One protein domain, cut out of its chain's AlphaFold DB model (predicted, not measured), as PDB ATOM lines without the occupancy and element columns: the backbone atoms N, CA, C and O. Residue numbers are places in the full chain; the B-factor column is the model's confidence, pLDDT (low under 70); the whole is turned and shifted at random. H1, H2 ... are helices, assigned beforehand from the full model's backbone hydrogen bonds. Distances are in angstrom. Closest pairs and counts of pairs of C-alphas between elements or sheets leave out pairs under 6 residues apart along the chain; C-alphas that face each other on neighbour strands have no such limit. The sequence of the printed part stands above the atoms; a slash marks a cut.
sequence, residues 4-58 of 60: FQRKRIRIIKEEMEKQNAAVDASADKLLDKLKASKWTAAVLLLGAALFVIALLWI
ATOM      1  N   PHE A   4      83.877  92.299  56.973       77.75
ATOM      2  CA  PHE A   4      83.001  91.914  58.080       77.75
ATOM      3  C   PHE A   4      83.597  92.275  59.449       77.75
ATOM      4  O   PHE A   4      82.917  92.859  60.293       77.75
ATOM      5  N   GLN A   5      84.895  92.017  59.640       77.19
ATOM      6  CA  GLN A   5      85.613  92.373  60.868       77.19
ATOM      7  C   GLN A   5      85.663  93.896  61.059       77.19
ATOM      8  O   GLN A   5      85.425  94.394  62.156       77.19
ATOM      9  N   ARG A   6      85.882  94.660  59.976       77.31
ATOM     10  CA  ARG A   6      85.853  96.135  60.023       77.31
ATOM     11  C   ARG A   6      84.482  96.674  60.432       77.31
ATOM     12  O   ARG A   6      84.413  97.628  61.201       77.31
ATOM     13  N   LYS A   7      83.398  96.058  59.945       77.62
ATOM     14  CA  LYS A   7      82.024  96.463  60.276       77.62
ATOM     15  C   LYS A   7      81.712  96.220  61.754       77.62
ATOM     16  O   LYS A   7      81.189  97.110  62.412       77.62
ATOM     17  N   ARG A   8      82.114  95.063  62.293       78.31
ATOM     18  CA  ARG A   8      81.954  94.734  63.720       78.31
ATOM     19  C   ARG A   8      82.741  95.670  64.633       78.31
ATOM     20  O   ARG A   8      82.197  96.121  65.630       78.31
ATOM     21  N   ILE A   9      83.982  96.002  64.275       79.81
ATOM     22  CA  ILE A   9      84.802  96.938  65.058       79.81
ATOM     23  C   ILE A   9      84.167  98.326  65.103       79.81
ATOM     24  O   ILE A   9      84.186  98.963  66.148       79.81
ATOM     25  N   ARG A  10      83.589  98.792  63.991       77.19
ATOM     26  CA  ARG A  10      82.945 100.108  63.939       77.19
ATOM     27  C   ARG A  10      81.703 100.175  64.836       77.19
ATOM     28  O   ARG A  10      81.579 101.133  65.581       77.19
ATOM     29  N   ILE A  11      80.870  99.131  64.820       80.94
ATOM     30  CA  ILE A  11      79.686  99.018  65.690       80.94
ATOM     31  C   ILE A  11      80.100  99.014  67.166       80.94
ATOM     32  O   ILE A  11      79.632  99.839  67.938       80.94
ATOM     33  N   ILE A  12      81.061  98.160  67.540       77.81
ATOM     34  CA  ILE A  12      81.567  98.095  68.919       77.81
ATOM     35  C   ILE A  12      82.127  99.450  69.361       77.81
ATOM     36  O   ILE A  12      81.911  99.860  70.497       77.81
ATOM     37  N   LYS A  13      82.825 100.162  68.470       77.19
ATOM     38  CA  LYS A  13      83.384 101.480  68.771       77.19
ATOM     39  C   LYS A  13      82.295 102.534  69.012       77.19
ATOM     40  O   LYS A  13      82.411 103.280  69.975       77.19
ATOM     41  N   GLU A  14      81.238 102.560  68.201       78.19
ATOM     42  CA  GLU A  14      80.080 103.446  68.416       78.19
ATOM     43  C   GLU A  14      79.334 103.121  69.717       78.19
ATOM     44  O   GLU A  14      78.987 104.027  70.478       78.19
ATOM     45  N   GLU A  15      79.117 101.836  70.014       74.69
ATOM     46  CA  GLU A  15      78.505 101.406  71.275       74.69
ATOM     47  C   GLU A  15      79.367 101.792  72.486       74.69
ATOM     48  O   GLU A  15      78.832 102.197  73.519       74.69
ATOM     49  N   MET A  16      80.694 101.679  72.368       71.88
ATOM     50  CA  MET A  16      81.630 102.078  73.418       71.88
ATOM     51  C   MET A  16      81.658 103.589  73.620       71.88
ATOM     52  O   MET A  16      81.655 104.020  74.765       71.88
ATOM     53  N   GLU A  17      81.645 104.400  72.562       72.69
ATOM     54  CA  GLU A  17      81.595 105.863  72.695       72.69
ATOM     55  C   GLU A  17      80.292 106.326  73.366       72.69
ATOM     56  O   GLU A  17      80.325 107.168  74.265       72.69
ATOM     57  N   LYS A  18      79.150 105.717  73.018       73.44
ATOM     58  CA  LYS A  18      77.870 105.972  73.702       73.44
ATOM     59  C   LYS A  18      77.897 105.567  75.171       73.44
ATOM     60  O   LYS A  18      77.407 106.313  76.019       73.44
ATOM     61  N   GLN A  19      78.442 104.390  75.472       69.19
ATOM     62  CA  GLN A  19      78.579 103.934  76.852       69.19
ATOM     63  C   GLN A  19      79.553 104.808  77.634       69.19
ATOM     64  O   GLN A  19      79.251 105.132  78.770       69.19
ATOM     65  N   ASN A  20      80.653 105.256  77.034       68.31
ATOM     66  CA  ASN A  20      81.614 106.130  77.695       68.31
ATOM     67  C   ASN A  20      80.972 107.467  78.078       68.31
ATOM     68  O   ASN A  20      81.069 107.878  79.225       68.31
ATOM     69  N   ALA A  21      80.207 108.082  77.171       67.69
ATOM     70  CA  ALA A  21      79.462 109.303  77.481       67.69
ATOM     71  C   ALA A  21      78.400 109.093  78.580       67.69
ATOM     72  O   ALA A  21      78.183 109.965  79.420       67.69
ATOM     73  N   ALA A  22      77.739 107.930  78.604       66.38
ATOM     74  CA  ALA A  22      76.783 107.583  79.655       66.38
ATOM     75  C   ALA A  22      77.466 107.275  81.001       66.38
ATOM     76  O   ALA A  22      76.919 107.594  82.059       66.38
ATOM     77  N   VAL A  23      78.655 106.670  80.975       67.81
ATOM     78  CA  VAL A  23      79.489 106.386  82.150       67.81
ATOM     79  C   VAL A  23      80.035 107.683  82.734       67.81
ATOM     80  O   VAL A  23      79.883 107.890  83.931       67.81
ATOM     81  N   ASP A  24      80.547 108.599  81.915       64.69
ATOM     82  CA  ASP A  24      81.011 109.913  82.374       64.69
ATOM     83  C   ASP A  24      79.860 110.717  83.000       64.69
ATOM     84  O   ASP A  24      79.961 111.188  84.133       64.69
ATOM     85  N   ALA A  25      78.698 110.770  82.338       65.75
ATOM     86  CA  ALA A  25      77.525 111.463  82.873       65.75
ATOM     87  C   ALA A  25      76.973 110.822  84.161       65.75
ATOM     88  O   ALA A  25      76.423 111.507  85.029       65.75
ATOM     89  N   SER A  26      77.087 109.498  84.304       64.75
ATOM     90  CA  SER A  26      76.674 108.805  85.528       64.75
ATOM     91  C   SER A  26      77.704 108.940  86.650       64.75
ATOM     92  O   SER A  26      77.294 109.064  87.803       64.75
ATOM     93  N   ALA A  27      78.998 109.005  86.335       69.38
ATOM     94  CA  ALA A  27      80.068 109.289  87.285       69.38
ATOM     95  C   ALA A  27      79.934 110.698  87.875       69.38
ATOM     96  O   ALA A  27      79.945 110.837  89.098       69.38
ATOM     97  N   ASP A  28      79.695 111.717  87.045       69.50
ATOM     98  CA  ASP A  28      79.449 113.086  87.516       69.50
ATOM     99  C   ASP A  28      78.201 113.164  88.400       69.50
ATOM    100  O   ASP A  28      78.229 113.735  89.488       69.50
ATOM    101  N   LYS A  29      77.112 112.494  88.007       70.12
ATOM    102  CA  LYS A  29      75.877 112.453  88.804       70.12
ATOM    103  C   LYS A  29      76.051 111.718  90.137       70.12
ATOM    104  O   LYS A  29      75.397 112.067  91.124       70.12
ATOM    105  N   LEU A  30      76.898 110.689  90.176       70.31
ATOM    106  CA  LEU A  30      77.267 109.987  91.403       70.31
ATOM    107  C   LEU A  30      78.149 110.862  92.291       70.31
ATOM    108  O   LEU A  30      77.899 110.921  93.491       70.31
ATOM    109  N   LEU A  31      79.116 111.578  91.717       69.12
ATOM    110  CA  LEU A  31      79.961 112.535  92.427       69.12
ATOM    111  C   LEU A  31      79.155 113.703  92.992       69.12
ATOM    112  O   LEU A  31      79.392 114.088  94.133       69.12
ATOM    113  N   ASP A  32      78.174 114.222  92.260       71.69
ATOM    114  CA  ASP A  32      77.275 115.263  92.755       71.69
ATOM    115  C   ASP A  32      76.360 114.745  93.861       71.69
ATOM    116  O   ASP A  32      76.193 115.411  94.880       71.69
ATOM    117  N   LYS A  33      75.816 113.528  93.737       68.25
ATOM    118  CA  LYS A  33      75.068 112.890  94.834       68.25
ATOM    119  C   LYS A  33      75.939 112.636  96.058       68.25
ATOM    120  O   LYS A  33      75.458 112.784  97.182       68.25
ATOM    121  N   LEU A  34      77.197 112.259  95.848       66.56
ATOM    122  CA  LEU A  34      78.167 112.089  96.915       66.56
ATOM    123  C   LEU A  34      78.428 113.454  97.564       66.56
ATOM    124  O   LEU A  34      78.166 113.609  98.746       66.56
ATOM    125  N   LYS A  35      78.810 114.491  96.816       65.44
ATOM    126  CA  LYS A  35      79.036 115.845  97.353       65.44
ATOM    127  C   LYS A  35      77.811 116.444  98.053       65.44
ATOM    128  O   LYS A  35      77.965 117.072  99.094       65.44
ATOM    129  N   ALA A  36      76.606 116.235  97.522       65.75
ATOM    130  CA  ALA A  36      75.358 116.739  98.098       65.75
ATOM    131  C   ALA A  36      74.900 115.960  99.344       65.75
ATOM    132  O   ALA A  36      74.068 116.447 100.114       65.75
ATOM    133  N   SER A  37      75.422 114.751  99.568       67.69
ATOM    134  CA  SER A  37      75.105 113.977 100.761       67.69
ATOM    135  C   SER A  37      75.809 114.578 101.978       67.69
ATOM    136  O   SER A  37      77.035 114.602 102.071       67.69
ATOM    137  N   LYS A  38      75.016 115.021 102.961       65.62
ATOM    138  CA  LYS A  38      75.481 115.594 104.242       65.62
ATOM    139  C   LYS A  38      76.465 114.694 105.006       65.62
ATOM    140  O   LYS A  38      77.189 115.171 105.872       65.62
ATOM    141  N   TRP A  39      76.490 113.403 104.684       69.31
ATOM    142  CA  TRP A  39      77.328 112.394 105.326       69.31
ATOM    143  C   TRP A  39      78.693 112.237 104.651       69.31
ATOM    144  O   TRP A  39      79.596 111.646 105.232       69.31
ATOM    145  N   THR A  40      78.888 112.797 103.458       71.88
ATOM    146  CA  THR A  40      80.126 112.637 102.686       71.88
ATOM    147  C   THR A  40      81.306 113.333 103.330       71.88
ATOM    148  O   THR A  40      82.399 112.784 103.315       71.88
ATOM    149  N   ALA A  41      81.090 114.484 103.969       70.62
ATOM    150  CA  ALA A  41      82.126 115.130 104.769       70.62
ATOM    151  C   ALA A  41      82.569 114.236 105.938       70.62
ATOM    152  O   ALA A  41      83.764 114.086 106.173       70.62
ATOM    153  N   ALA A  42      81.615 113.594 106.622       76.38
ATOM    154  CA  ALA A  42      81.909 112.674 107.715       76.38
ATOM    155  C   ALA A  42      82.652 111.423 107.220       76.38
ATOM    156  O   ALA A  42      83.646 111.034 107.822       76.38
ATOM    157  N   VAL A  43      82.229 110.834 106.097       80.38
ATOM    158  CA  VAL A  43      82.881 109.655 105.498       80.38
ATOM    159  C   VAL A  43      84.279 109.985 104.964       80.38
ATOM    160  O   VAL A  43      85.196 109.195 105.168       80.38
ATOM    161  N   LEU A  44      84.478 111.148 104.333       79.88
ATOM    162  CA  LEU A  44      85.798 111.606 103.881       79.88
ATOM    163  C   LEU A  44      86.749 111.846 105.051       79.88
ATOM    164  O   LEU A  44      87.892 111.404 104.992       79.88
ATOM    165  N   LEU A  45      86.285 112.502 106.118       79.44
ATOM    166  CA  LEU A  45      87.083 112.710 107.329       79.44
ATOM    167  C   LEU A  45      87.445 111.385 108.001       79.44
ATOM    168  O   LEU A  45      88.597 111.188 108.375       79.44
ATOM    169  N   LEU A  46      86.485 110.464 108.115       85.62
ATOM    170  CA  LEU A  46      86.717 109.151 108.710       85.62
ATOM    171  C   LEU A  46      87.691 108.321 107.861       85.62
ATOM    172  O   LEU A  46      88.623 107.726 108.393       85.62
ATOM    173  N   GLY A  47      87.516 108.331 106.536       87.12
ATOM    174  CA  GLY A  47      88.407 107.658 105.592       87.12
ATOM    175  C   GLY A  47      89.825 108.230 105.610       87.12
ATOM    176  O   GLY A  47      90.787 107.469 105.662       87.12
ATOM    177  N   ALA A  48      89.967 109.557 105.644       86.31
ATOM    178  CA  ALA A  48      91.264 110.219 105.758       86.31
ATOM    179  C   ALA A  48      91.952 109.906 107.097       86.31
ATOM    180  O   ALA A  48      93.142 109.600 107.112       86.31
ATOM    181  N   ALA A  49      91.215 109.915 108.211       87.06
ATOM    182  CA  ALA A  49      91.751 109.557 109.523       87.06
ATOM    183  C   ALA A  49      92.251 108.103 109.558       87.06
ATOM    184  O   ALA A  49      93.364 107.850 110.009       87.06
ATOM    185  N   LEU A  50      91.471 107.157 109.022       88.69
ATOM    186  CA  LEU A  50      91.884 105.756 108.910       88.69
ATOM    187  C   LEU A  50      93.111 105.583 108.011       88.69
ATOM    188  O   LEU A  50      93.982 104.779 108.328       88.69
ATOM    189  N   PHE A  51      93.215 106.350 106.926       88.81
ATOM    190  CA  PHE A  51      94.377 106.318 106.037       88.81
ATOM    191  C   PHE A  51      95.650 106.829 106.725       88.81
ATOM    192  O   PHE A  51      96.701 106.204 106.613       88.81
ATOM    193  N   VAL A  52      95.554 107.919 107.492       88.94
ATOM    194  CA  VAL A  52      96.672 108.443 108.295       88.94
ATOM    195  C   VAL A  52      97.099 107.439 109.366       88.94
ATOM    196  O   VAL A  52      98.292 107.202 109.535       88.94
ATOM    197  N   ILE A  53      96.143 106.808 110.053       87.19
ATOM    198  CA  ILE A  53      96.426 105.757 111.039       87.19
ATOM    199  C   ILE A  53      97.099 104.558 110.364       87.19
ATOM    200  O   ILE A  53      98.086 104.051 110.882       87.19
ATOM    201  N   ALA A  54      96.607 104.127 109.201       85.75
ATOM    202  CA  ALA A  54      97.200 103.028 108.449       85.75
ATOM    203  C   ALA A  54      98.641 103.342 108.029       85.75
ATOM    204  O   ALA A  54      99.507 102.494 108.204       85.75
ATOM    205  N   LEU A  55      98.915 104.561 107.548       85.19
ATOM    206  CA  LEU A  55     100.272 105.010 107.218       85.19
ATOM    207  C   LEU A  55     101.199 105.022 108.439       85.19
ATOM    208  O   LEU A  55     102.344 104.604 108.328       85.19
ATOM    209  N   LEU A  56     100.704 105.469 109.596       80.12
ATOM    210  CA  LEU A  56     101.445 105.444 110.862       80.12
ATOM    211  C   LEU A  56     101.662 104.024 111.407       80.12
ATOM    212  O   LEU A  56     102.611 103.805 112.152       80.12
ATOM    213  N   TRP A  57     100.788 103.078 111.059       82.44
ATOM    214  CA  TRP A  57     100.874 101.682 111.485       82.44
ATOM    215  C   TRP A  57     101.710 100.813 110.542       82.44
ATOM    216  O   TRP A  57     101.961  99.659 110.877       82.44
ATOM    217  N   ILE A  58     102.151 101.318 109.381       74.12
ATOM    218  CA  ILE A  58     103.140 100.606 108.561       74.12
ATOM    219  C   ILE A  58     104.406 100.496 109.419       74.12
ATOM    220  O   ILE A  58     105.035 101.523 109.684       74.12
TER     221      ILE A  58
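What this domain is: This is residues 4 to 58 of the 60 residues of an uncharacterized protein of Nitrosospira multiformis (UniProt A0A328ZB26). Two helices make an open L: the long H1 is one limb, the shorter H2 the other, and they meet near their ends at a corner formed by residues 37 to 39. Nothing packs on either limb, and the L is flat, spanning 57 by 32 by 7 A. The printed part has 55 residues with two named helices, H1 then H2, and no named strand; its class is all helix. It is extended, with a radius of gyration of the C-alphas of 19.7 A.

How they stand to each other: Start with H1, residues 4 to 36, and look near its last residues for H2, residues 40 to 57. The two are close but not clearly touching; their closest C-alphas, those of Leu 34 and Thr 40, are 6.1 A apart. Their lines are about perpendicular, at 82 degrees. In H1 and H2 every O i to N i+4 pair is within hydrogen-bond range.

Where its parts are: Find C-alpha 4 at (83.001, 91.914, 58.080); from there H1 runs 47.7 A to C-alpha 36 at (75.358, 116.739, 98.098). H2 runs 25.1 A from Thr 40 to C-alpha 57 at (100.874, 101.682, 111.485).

The domain as a whole: The two C-alphas farthest apart, those of Phe 4 and Leu 56, are 57.5 A apart. The printed part has no cut, and the link from H1 to H2 is tight. In this model pLDDT is under 70 at residues 19 to 28, 31 and 33 to 39.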